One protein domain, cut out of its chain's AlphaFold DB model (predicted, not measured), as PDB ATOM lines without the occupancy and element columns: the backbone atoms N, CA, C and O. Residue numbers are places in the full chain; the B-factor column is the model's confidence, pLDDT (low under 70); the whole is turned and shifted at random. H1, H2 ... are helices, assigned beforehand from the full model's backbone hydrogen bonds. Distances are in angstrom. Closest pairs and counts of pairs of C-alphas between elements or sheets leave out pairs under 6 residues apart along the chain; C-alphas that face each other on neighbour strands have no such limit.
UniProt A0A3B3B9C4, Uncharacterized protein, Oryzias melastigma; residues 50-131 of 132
ATOM      1  N   VAL A  50      12.875  16.289  -5.140       91.06
ATOM      2  CA  VAL A  50      11.424  16.178  -5.357       91.06
ATOM      3  C   VAL A  50      11.063  14.754  -5.773       91.06
ATOM      4  O   VAL A  50      10.113  14.189  -5.237       91.06
ATOM      5  N   PHE A  51      11.856  14.131  -6.649       89.25
ATOM      6  CA  PHE A  51      11.662  12.728  -7.023       89.25
ATOM      7  C   PHE A  51      11.876  11.786  -5.836       89.25
ATOM      8  O   PHE A  51      11.044  10.913  -5.583       89.25
ATOM      9  N   PHE A  52      12.945  11.991  -5.061       90.50
ATOM     10  CA  PHE A  52      13.247  11.137  -3.911       90.50
ATOM     11  C   PHE A  52      12.196  11.257  -2.799       90.50
ATOM     12  O   PHE A  52      11.680  10.253  -2.298       90.50
ATOM     13  N   SER A  53      11.834  12.490  -2.428       93.88
ATOM     14  CA  SER A  53      10.803  12.742  -1.416       93.88
ATOM     15  C   SER A  53       9.415  12.303  -1.883       93.88
ATOM     16  O   SER A  53       8.679  11.715  -1.093       93.88
ATOM     17  N   GLY A  54       9.082  12.497  -3.163       92.69
ATOM     18  CA  GLY A  54       7.847  12.011  -3.774       92.69
ATOM     19  C   GLY A  54       7.742  10.487  -3.730       92.69
ATOM     20  O   GLY A  54       6.727   9.956  -3.282       92.69
ATOM     21  N   TYR A  55       8.808   9.770  -4.095       91.31
ATOM     22  CA  TYR A  55       8.852   8.310  -4.004       91.31
ATOM     23  C   TYR A  55       8.686   7.812  -2.556       91.31
ATOM     24  O   TYR A  55       7.867   6.925  -2.283       91.31
ATOM     25  N   ALA A  56       9.408   8.413  -1.605       91.81
ATOM     26  CA  ALA A  56       9.309   8.057  -0.190       91.81
ATOM     27  C   ALA A  56       7.916   8.363   0.391       91.81
ATOM     28  O   ALA A  56       7.373   7.569   1.166       91.81
ATOM     29  N   PHE A  57       7.316   9.489  -0.005       95.25
ATOM     30  CA  PHE A  57       5.959   9.869   0.369       95.25
ATOM     31  C   PHE A  57       4.935   8.877  -0.181       95.25
ATOM     32  O   PHE A  57       4.151   8.335   0.594       95.25
ATOM     33  N   CYS A  58       4.982   8.572  -1.480       93.50
ATOM     34  CA  CYS A  58       4.086   7.608  -2.118       93.50
ATOM     35  C   CYS A  58       4.200   6.216  -1.487       93.50
ATOM     36  O   CYS A  58       3.184   5.567  -1.251       93.50
ATOM     37  N   SER A  59       5.411   5.777  -1.136       91.88
ATOM     38  CA  SER A  59       5.630   4.491  -0.463       91.88
ATOM     39  C   SER A  59       4.964   4.444   0.916       91.88
ATOM     40  O   SER A  59       4.267   3.483   1.251       91.88
ATOM     41  N   LYS A  60       5.115   5.509   1.715       94.25
ATOM     42  CA  LYS A  60       4.460   5.628   3.030       94.25
ATOM     43  C   LYS A  60       2.944   5.756   2.905       94.25
ATOM     44  O   LYS A  60       2.216   5.115   3.662       94.25
ATOM     45  N   LEU A  61       2.478   6.545   1.940       95.62
ATOM     46  CA  LEU A  61       1.063   6.719   1.639       95.62
ATOM     47  C   LEU A  61       0.432   5.391   1.227       95.62
ATOM     48  O   LEU A  61      -0.613   5.046   1.757       95.62
ATOM     49  N   SER A  62       1.077   4.618   0.350       92.19
ATOM     50  CA  SER A  62       0.604   3.298  -0.076       92.19
ATOM     51  C   SER A  62       0.487   2.333   1.103       92.19
ATOM     52  O   SER A  62      -0.522   1.643   1.230       92.19
ATOM     53  N   GLY A  63       1.483   2.303   1.995       92.50
ATOM     54  CA  GLY A  63       1.422   1.493   3.214       92.50
ATOM     55  C   GLY A  63       0.251   1.888   4.122       92.50
ATOM     56  O   GLY A  63      -0.507   1.028   4.571       92.50
ATOM     57  N   GLY A  64       0.053   3.193   4.336       94.31
ATOM     58  CA  GLY A  64      -1.072   3.715   5.117       94.31
ATOM     59  C   GLY A  64      -2.430   3.445   4.463       94.31
ATOM     60  O   GLY A  64      -3.361   2.996   5.131       94.31
ATOM     61  N   LEU A  65      -2.532   3.653   3.151       94.62
ATOM     62  CA  LEU A  65      -3.737   3.413   2.365       94.62
ATOM     63  C   LEU A  65      -4.114   1.930   2.379       94.62
ATOM     64  O   LEU A  65      -5.277   1.608   2.599       94.62
ATOM     65  N   SER A  66      -3.138   1.030   2.229       91.75
ATOM     66  CA  SER A  66      -3.345  -0.416   2.335       91.75
ATOM     67  C   SER A  66      -3.907  -0.799   3.704       91.75
ATOM     68  O   SER A  66      -4.924  -1.485   3.781       91.75
ATOM     69  N   ALA A  67      -3.296  -0.327   4.795       91.19
ATOM     70  CA  ALA A  67      -3.772  -0.614   6.149       91.19
ATOM     71  C   ALA A  67      -5.178  -0.039   6.414       91.19
ATOM     72  O   ALA A  67      -6.035  -0.714   6.997       91.19
ATOM     73  N   GLY A  68      -5.444   1.181   5.939       92.38
ATOM     74  CA  GLY A  68      -6.749   1.832   6.046       92.38
ATOM     75  C   GLY A  68      -7.838   1.085   5.277       92.38
ATOM     76  O   GLY A  68      -8.871   0.746   5.853       92.38
ATOM     77  N   LEU A  69      -7.586   0.757   4.005       90.81
ATOM     78  CA  LEU A  69      -8.508  -0.012   3.161       90.81
ATOM     79  C   LEU A  69      -8.786  -1.398   3.744       90.81
ATOM     80  O   LEU A  69      -9.940  -1.819   3.783       90.81
ATOM     81  N   SER A  70      -7.755  -2.079   4.245       89.88
ATOM     82  CA  SER A  70      -7.893  -3.386   4.897       89.88
ATOM     83  C   SER A  70      -8.848  -3.309   6.091       89.88
ATOM     84  O   SER A  70      -9.770  -4.114   6.211       89.88
ATOM     85  N   THR A  71      -8.671  -2.290   6.937       88.88
ATOM     86  CA  THR A  71      -9.504  -2.073   8.126       88.88
ATOM     87  C   THR A  71     -10.944  -1.737   7.742       88.88
ATOM     88  O   THR A  71     -11.871  -2.361   8.254       88.88
ATOM     89  N   MET A  72     -11.147  -0.806   6.805       88.75
ATOM     90  CA  MET A  72     -12.480  -0.422   6.326       88.75
ATOM     91  C   MET A  72     -13.226  -1.610   5.712       88.75
ATOM     92  O   MET A  72     -14.389  -1.840   6.035       88.75
ATOM     93  N   THR A  73     -12.541  -2.411   4.895       87.81
ATOM     94  CA  THR A  73     -13.119  -3.610   4.271       87.81
ATOM     95  C   THR A  73     -13.557  -4.624   5.327       87.81
ATOM     96  O   THR A  73     -14.666  -5.148   5.248       87.81
ATOM     97  N   LEU A  74     -12.738  -4.862   6.359       84.50
ATOM     98  CA  LEU A  74     -13.094  -5.767   7.458       84.50
ATOM     99  C   LEU A  74     -14.278  -5.256   8.287       84.50
ATOM    100  O   LEU A  74     -15.148  -6.044   8.660       84.50
ATOM    101  N   GLN A  75     -14.329  -3.953   8.572       85.00
ATOM    102  CA  GLN A  75     -15.447  -3.346   9.300       85.00
ATOM    103  C   GLN A  75     -16.760  -3.487   8.514       85.00
ATOM    104  O   GLN A  75     -17.772  -3.890   9.086       85.00
ATOM    105  N   ILE A  76     -16.735  -3.240   7.200       81.81
ATOM    106  CA  ILE A  76     -17.902  -3.402   6.315       81.81
ATOM    107  C   ILE A  76     -18.320  -4.876   6.207       81.81
ATOM    108  O   ILE A  76     -19.511  -5.177   6.210       81.81
ATOM    109  N   ALA A  77     -17.362  -5.807   6.175       81.94
ATOM    110  CA  ALA A  77     -17.626  -7.249   6.161       81.94
ATOM    111  C   ALA A  77     -18.207  -7.787   7.488       81.94
ATOM    112  O   ALA A  77     -18.498  -8.980   7.593       81.94
ATOM    113  N   GLY A  78     -18.387  -6.932   8.502       75.75
ATOM    114  CA  GLY A  78     -18.981  -7.304   9.783       75.75
ATOM    115  C   GLY A  78     -18.015  -8.027  10.720       75.75
ATOM    116  O   GLY A  78     -18.459  -8.822  11.553       75.75
ATOM    117  N   TYR A  79     -16.706  -7.776  10.598       74.25
ATOM    118  CA  TYR A  79     -15.702  -8.357  11.488       74.25
ATOM    119  C   TYR A  79     -15.969  -7.970  12.952       74.25
ATOM    120  O   TYR A  79     -15.867  -6.802  13.335       74.25
ATOM    121  N   LYS A  80     -16.291  -8.968  13.784       73.38
ATOM    122  CA  LYS A  80     -16.445  -8.844  15.240       73.38
ATOM    123  C   LYS A  80     -15.316  -9.603  15.927       73.38
ATOM    124  O   LYS A  80     -15.306 -10.830  15.891       73.38
ATOM    125  N   ALA A  81     -14.414  -8.873  16.582       64.44
ATOM    126  CA  ALA A  81     -13.224  -9.428  17.234       64.44
ATOM    127  C   ALA A  81     -13.525 -10.451  18.355       64.44
ATOM    128  O   ALA A  81     -12.652 -11.239  18.695       64.44
ATOM    129  N   GLU A  82     -14.750 -10.474  18.899       62.91
ATOM    130  CA  GLU A  82     -15.159 -11.352  20.012       62.91
ATOM    131  C   GLU A  82     -16.129 -12.486  19.615       62.91
ATOM    132  O   GLU A  82     -16.621 -13.219  20.473       62.91
ATOM    133  N   ALA A  83     -16.444 -12.659  18.328       64.06
ATOM    134  CA  ALA A  83     -17.353 -13.723  17.894       64.06
ATOM    135  C   ALA A  83     -16.589 -15.030  17.612       64.06
ATOM    136  O   ALA A  83     -15.709 -15.053  16.759       64.06
ATOM    137  N   CYS A  84     -16.979 -16.141  18.257       61.16
ATOM    138  CA  CYS A  84     -16.401 -17.477  18.011       61.16
ATOM    139  C   CYS A  84     -16.631 -18.011  16.584       61.16
ATOM    140  O   CYS A  84     -15.989 -18.981  16.190       61.16
ATOM    141  N   ASN A  85     -17.548 -17.410  15.818       61.62
ATOM    142  CA  ASN A  85     -17.804 -17.767  14.429       61.62
ATOM    143  C   ASN A  85     -17.824 -16.493  13.575       61.62
ATOM    144  O   ASN A  85     -18.702 -15.640  13.735       61.62
ATOM    145  N   HIS A  86     -16.834 -16.338  12.702       63.59
ATOM    146  CA  HIS A  86     -16.787 -15.248  11.733       63.59
ATOM    147  C   HIS A  86     -17.620 -15.639  10.507       63.59
ATOM    148  O   HIS A  86     -17.511 -16.757  10.012       63.59
ATOM    149  N   GLY A  87     -18.483 -14.737  10.031       68.38
ATOM    150  CA  GLY A  87     -19.301 -14.995   8.845       68.38
ATOM    151  C   GLY A  87     -18.451 -15.164   7.580       68.38
ATOM    152  O   GLY A  87     -17.392 -14.549   7.453       68.38
ATOM    153  N   ASP A  88     -18.955 -15.944   6.622       73.12
ATOM    154  CA  ASP A  88     -18.289 -16.302   5.351       73.12
ATOM    155  C   ASP A  88     -17.812 -15.076   4.530       73.12
ATOM    156  O   ASP A  88     -16.837 -15.124   3.773       73.12
ATOM    157  N   GLY A  89     -18.455 -13.920   4.739       77.00
ATOM    158  CA  GLY A  89     -18.068 -12.641   4.139       77.00
ATOM    159  C   GLY A  89     -16.700 -12.114   4.594       77.00
ATOM    160  O   GLY A  89     -15.977 -11.538   3.785       77.00
ATOM    161  N   VAL A  90     -16.294 -12.353   5.848       82.12
ATOM    162  CA  VAL A  90     -14.978 -11.927   6.371       82.12
ATOM    163  C   VAL A  90     -13.859 -12.763   5.753       82.12
ATOM    164  O   VAL A  90     -12.830 -12.219   5.350       82.12
ATOM    165  N   LEU A  91     -14.071 -14.078   5.640       82.81
ATOM    166  CA  LEU A  91     -13.118 -14.987   5.004       82.81
ATOM    167  C   LEU A  91     -12.917 -14.611   3.532       82.81
ATOM    168  O   LEU A  91     -11.782 -14.483   3.075       82.81
ATOM    169  N   THR A  92     -14.014 -14.355   2.818       81.69
ATOM    170  CA  THR A  92     -13.969 -13.910   1.420       81.69
ATOM    171  C   THR A  92     -13.231 -12.577   1.282       81.69
ATOM    172  O   THR A  92     -12.368 -12.447   0.416       81.69
ATOM    173  N   ALA A  93     -13.502 -11.605   2.161       86.19
ATOM    174  CA  ALA A  93     -12.811 -10.318   2.156       86.19
ATOM    175  C   ALA A  93     -11.298 -10.478   2.351       86.19
ATOM    176  O   ALA A  93     -10.522  -9.874   1.615       86.19
ATOM    177  N   LEU A  94     -10.867 -11.333   3.284       85.69
ATOM    178  CA  LEU A  94      -9.450 -11.593   3.529       85.69
ATOM    179  C   LEU A  94      -8.769 -12.269   2.329       85.69
ATOM    180  O   LEU A  94      -7.683 -11.848   1.931       85.69
ATOM    181  N   ILE A  95      -9.417 -13.276   1.729       87.94
ATOM    182  CA  ILE A  95      -8.908 -13.964   0.531       87.94
ATOM    183  C   ILE A  95      -8.738 -12.968  -0.617       87.94
ATOM    184  O   ILE A  95      -7.685 -12.942  -1.255       87.94
ATOM    185  N   VAL A  96      -9.746 -12.123  -0.858       87.56
ATOM    186  CA  VAL A  96      -9.719 -11.118  -1.927       87.56
ATOM    187  C   VAL A  96      -8.614 -10.084  -1.689       87.56
ATOM    188  O   VAL A  96      -7.883  -9.725  -2.611       87.56
ATOM    189  N   LEU A  97      -8.441  -9.644  -0.448       87.06
ATOM    190  CA  LEU A  97      -7.463  -8.624  -0.091       87.06
ATOM    191  C   LEU A  97      -6.010  -9.109  -0.249       87.06
ATOM    192  O   LEU A  97      -5.150  -8.337  -0.662       87.06
ATOM    193  N   PHE A  98      -5.738 -10.383   0.051       86.06
ATOM    194  CA  PHE A  98      -4.379 -10.937   0.047       86.06
ATOM    195  C   PHE A  98      -3.954 -11.626  -1.254       86.06
ATOM    196  O   PHE A  98      -2.757 -11.830  -1.443       86.06
ATOM    197  N   SER A  99      -4.880 -12.004  -2.142       90.81
ATOM    198  CA  SER A  99      -4.540 -12.754  -3.361       90.81
ATOM    199  C   SER A  99      -4.871 -12.005  -4.662       90.81
ATOM    200  O   SER A  99      -3.938 -11.524  -5.307       90.81
ATOM    201  N   PRO A 100      -6.135 -11.821  -5.083       92.44
ATOM    202  CA  PRO A 100      -6.436 -11.208  -6.376       92.44
ATOM    203  C   PRO A 100      -6.046  -9.726  -6.448       92.44
ATOM    204  O   PRO A 100      -5.599  -9.270  -7.501       92.44
ATOM    205  N   VAL A 101      -6.152  -8.975  -5.348       91.44
ATOM    206  CA  VAL A 101      -5.749  -7.559  -5.313       91.44
ATOM    207  C   VAL A 101      -4.245  -7.385  -5.590       91.44
ATOM    208  O   VAL A 101      -3.910  -6.706  -6.560       91.44
ATOM    209  N   PRO A 102      -3.312  -8.012  -4.847       89.06
ATOM    210  CA  PRO A 102      -1.889  -7.874  -5.156       89.06
ATOM    211  C   PRO A 102      -1.508  -8.488  -6.509       89.06
ATOM    212  O   PRO A 102      -0.662  -7.926  -7.196       89.06
ATOM    213  N   ILE A 103      -2.152  -9.581  -6.945       92.44
ATOM    214  CA  ILE A 103      -1.886 -10.181  -8.266       92.44
ATOM    215  C   ILE A 103      -2.246  -9.210  -9.397       92.44
ATOM    216  O   ILE A 103      -1.452  -9.014 -10.314       92.44
ATOM    217  N   THR A 104      -3.419  -8.574  -9.340       93.25
ATOM    218  CA  THR A 104      -3.825  -7.595 -10.364       93.25
ATOM    219  C   THR A 104      -2.915  -6.369 -10.363       93.25
ATOM    220  O   THR A 104      -2.511  -5.921 -11.435       93.25
ATOM    221  N   LEU A 105      -2.506  -5.883  -9.187       90.06
ATOM    222  CA  LEU A 105      -1.542  -4.786  -9.069       90.06
ATOM    223  C   LEU A 105      -0.181  -5.140  -9.695       90.06
ATOM    224  O   LEU A 105       0.397  -4.323 -10.412       90.06
ATOM    225  N   LEU A 106       0.310  -6.363  -9.468       89.75
ATOM    226  CA  LEU A 106       1.554  -6.862 -10.062       89.75
ATOM    227  C   LEU A 106       1.457  -6.980 -11.585       89.75
ATOM    228  O   LEU A 106       2.393  -6.593 -12.278       89.75
ATOM    229  N   LEU A 107       0.333  -7.468 -12.118       92.12
ATOM    230  CA  LEU A 107       0.109  -7.539 -13.566       92.12
ATOM    231  C   LEU A 107       0.113  -6.148 -14.205       92.12
ATOM    232  O   LEU A 107       0.753  -5.953 -15.236       92.12
ATOM    233  N   ILE A 108      -0.539  -5.168 -13.573       91.56
ATOM    234  CA  ILE A 108      -0.504  -3.769 -14.020       91.56
ATOM    235  C   ILE A 108       0.938  -3.247 -14.003       91.56
ATOM    236  O   ILE A 108       1.393  -2.679 -14.994       91.56
ATOM    237  N   GLY A 109       1.679  -3.491 -12.917       87.25
ATOM    238  CA  GLY A 109       3.092  -3.130 -12.814       87.25
ATOM    239  C   GLY A 109       3.931  -3.745 -13.935       87.25
ATOM    240  O   GLY A 109       4.694  -3.041 -14.589       87.25
ATOM    241  N   MET A 110       3.738  -5.032 -14.223       87.12
ATOM    242  CA  MET A 110       4.437  -5.737 -15.298       87.12
ATOM    243  C   MET A 110       4.139  -5.136 -16.680       87.12
ATOM    244  O   MET A 110       5.053  -4.985 -17.486       87.12
ATOM    245  N   VAL A 111       2.889  -4.750 -16.951       88.94
ATOM    246  CA  VAL A 111       2.509  -4.076 -18.205       88.94
ATOM    247  C   VAL A 111       3.183  -2.708 -18.325       88.94
ATOM    248  O   VAL A 111       3.679  -2.361 -19.400       88.94
ATOM    249  N   ILE A 112       3.251  -1.945 -17.231       85.06
ATOM    250  CA  ILE A 112       3.946  -0.651 -17.201       85.06
ATOM    251  C   ILE A 112       5.441  -0.849 -17.468       85.06
ATOM    252  O   ILE A 112       5.983  -0.165 -18.332       85.06
ATOM    253  N   PHE A 113       6.084  -1.824 -16.817       80.75
ATOM    254  CA  PHE A 113       7.489  -2.170 -17.059       80.75
ATOM    255  C   PHE A 113       7.747  -2.627 -18.494       80.75
ATOM    256  O   PHE A 113       8.725  -2.206 -19.099       80.75
ATOM    257  N   HIS A 114       6.861  -3.437 -19.073       77.56
ATOM    258  CA  HIS A 114       6.978  -3.854 -20.471       77.56
ATOM    259  C   HIS A 114       6.849  -2.670 -21.439       77.56
ATOM    260  O   HIS A 114       7.491  -2.631 -22.486       77.56
ATOM    261  N   THR A 115       6.011  -1.692 -21.098       74.50
ATOM    262  CA  THR A 115       5.832  -0.474 -21.897       74.50
ATOM    263  C   THR A 115       6.959   0.532 -21.661       74.50
ATOM    264  O   THR A 115       7.073   1.474 -22.437       74.50
ATOM    265  N   TYR A 116       7.796   0.338 -20.632       70.81
ATOM    266  CA  TYR A 116       8.903   1.213 -20.259       70.81
ATOM    267  C   TYR A 116      10.120   0.939 -21.157       70.81
ATOM    268  O   TYR A 116      10.904   0.026 -20.891       70.81
ATOM    269  N   PRO A 117      10.318   1.699 -22.248       54.91
ATOM    270  CA  PRO A 117      11.370   1.444 -23.204       54.91
ATOM    271  C   PRO A 117      12.589   2.263 -22.773       54.91
ATOM    272  O   PRO A 117      12.986   3.195 -23.472       54.91
ATOM    273  N   ILE A 118      13.204   1.917 -21.638       54.62
ATOM    274  CA  ILE A 118      14.614   2.270 -21.394       54.62
ATOM    275  C   ILE A 118      15.422   1.317 -22.267       54.62
ATOM    276  O   ILE A 118      15.972   0.308 -21.839       54.62
ATOM    277  N   ASN A 119      15.364   1.566 -23.573       53.56
ATOM    278  CA  ASN A 119      16.178   0.838 -24.516       53.56
ATOM    279  C   ASN A 119      17.616   1.296 -24.295       53.56
ATOM    280  O   ASN A 119      18.009   2.380 -24.724       53.56
ATOM    281  N   GLU A 120      18.405   0.392 -23.728       52.97
ATOM    282  CA  GLU A 120      19.863   0.308 -23.828       52.97
ATOM    283  C   GLU A 120      20.394   0.665 -25.232       52.97
ATOM    284  O   GLU A 120      21.497   1.176 -25.371       52.97
ATOM    285  N   LYS A 121      19.567   0.536 -26.281       47.53
ATOM    286  CA  LYS A 121      19.854   1.002 -27.648       47.53
ATOM    287  C   LYS A 121      20.229   2.488 -27.747       47.53
ATOM    288  O   LYS A 121      20.990   2.840 -28.635       47.53
ATOM    289  N   ARG A 122      19.738   3.359 -26.855       51.53
ATOM    290  CA  ARG A 122      20.166   4.773 -26.800       51.53
ATOM    291  C   ARG A 122      21.523   4.952 -26.112       51.53
ATOM    292  O   ARG A 122      22.220   5.887 -26.468       51.53
ATOM    293  N   ARG A 123      21.903   4.065 -25.182       49.84
ATOM    294  CA  ARG A 123      23.221   4.071 -24.517       49.84
ATOM    295  C   ARG A 123      24.308   3.545 -25.457       49.84
ATOM    296  O   ARG A 123      25.304   4.227 -25.648       49.84
ATOM    297  N   VAL A 124      24.049   2.429 -26.149       51.66
ATOM    298  CA  VAL A 124      24.981   1.857 -27.144       51.66
ATOM    299  C   VAL A 124      25.245   2.835 -28.296       51.66
ATOM    300  O   VAL A 124      26.373   2.950 -28.756       51.66
ATOM    301  N   GLN A 125      24.233   3.591 -28.735       50.75
ATOM    302  CA  GLN A 125      24.412   4.549 -29.829       50.75
ATOM    303  C   GLN A 125      25.203   5.804 -29.418       50.75
ATOM    304  O   GLN A 125      25.936   6.344 -30.239       50.75
ATOM    305  N   THR A 126      25.120   6.237 -28.155       51.88
ATOM    306  CA  THR A 126      25.965   7.326 -27.635       51.88
ATOM    307  C   THR A 126      27.416   6.879 -27.433       51.88
ATOM    308  O   THR A 126      28.314   7.665 -27.712       51.88
ATOM    309  N   ASP A 127      27.668   5.628 -27.032       53.84
ATOM    310  CA  ASP A 127      29.039   5.103 -26.917       53.84
ATOM    311  C   ASP A 127      29.736   4.963 -28.286       53.84
ATOM    312  O   ASP A 127      30.936   5.215 -28.382       53.84
ATOM    313  N   GLU A 128      29.007   4.635 -29.362       52.59
ATOM    314  CA  GLU A 128      29.591   4.576 -30.715       52.59
ATOM    315  C   GLU A 128      29.835   5.962 -31.342       52.59
ATOM    316  O   GLU A 128      30.852   6.152 -32.007       52.59
ATOM    317  N   GLU A 129      28.984   6.964 -31.081       54.09
ATOM    318  CA  GLU A 129      29.205   8.342 -31.562       54.09
ATOM    319  C   GLU A 129      30.347   9.077 -30.837       54.09
ATOM    320  O   GLU A 129      30.852  10.071 -31.347       54.09
ATOM    321  N   GLN A 130      30.764   8.623 -29.652       51.16
ATOM    322  CA  GLN A 130      31.935   9.168 -28.947       51.16
ATOM    323  C   GLN A 130      33.254   8.494 -29.363       51.16
ATOM    324  O   GLN A 130      34.327   8.951 -28.961       51.16
ATOM    325  N   LEU A 131      33.187   7.411 -30.145       54.31
ATOM    326  CA  LEU A 131      34.344   6.636 -30.605       54.31
ATOM    327  C   LEU A 131      34.702   6.890 -32.085       54.31
ATOM    328  O   LEU A 131      35.699   6.342 -32.563       54.31
TER     329      LEU A 131
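This is residues 50 to 131 of the 132 residues of an uncharacterized protein of Oryzias melastigma (UniProt A0A3B3B9C4). A long, open helical hairpin with unequal arms: H1 makes one arm, and after a long loop the chain folds back through H2 and H3, which follow each other nearly end to end as the other arm, with the short helix H4 on a tail beyond. The arms meet near the loop, where residues 70 to 74 of H1 touch H2, and from there they spread as a narrow V, residues 50 to 65 of H1 and residues 99 to 131 standing free. The printed part has 82 residues with four named helices, in the order H1, H2, H3, H4, and no named strand; the class is all helix. It is extended, with a radius of gyration of the C-alphas of 21.4 A and spans of 74 by 26 by 14 A.

The longest helix is H1, residues 50 to 76, and it touches H2, residues 88 to 98, with residues 70 to 74 alone. The closest C-alphas of the two are those of Leu 74 and Val 90, 6.5 A apart. Their lines stand at a shallow tilt of 13 degrees and they run opposite ways, a helical hairpin; their centres are 19.8 A apart. H3, residues 100 to 115, and H2 meet only through their link. H1 and H3 are apart. H4, residues 121 to 129, is apart from H1, H2 and H3. In H1, H2, H3 and H4, each O i to N i+4 pair is within hydrogen-bond range.

H1 begins at C-alpha 50, at (11.424, 16.178, -5.357), and measures 37.1 A from first to last C-alpha, ending at C-alpha 76, at (-17.902, -3.402, 6.315). H2, from Asp 88 to Phe 98, measures 15.8 A. H3, from Pro 100 to Thr 115, measures 22.5 A. H4, from Lys 121 to Glu 129, measures 12.5 A and ends at C-alpha 129, at (29.205, 8.342, -31.562).

The outline is a rod, but only just. The two C-alphas farthest apart are those of Cys 84 and Leu 131, at 74.3 A, while the first and last printed C-alphas, those of Val 50 and Leu 131, are 35.4 A apart. The printed part has no cut. The link from H1 to H2, 11 residues, is long; the links from H2 to H3, one residue, and from H3 to H4, five residues, are tight. The mean pLDDT of the printed part is 79.0; residues 81 to 87 and 117 to 131 are under 70, and the mean over H4 is 52.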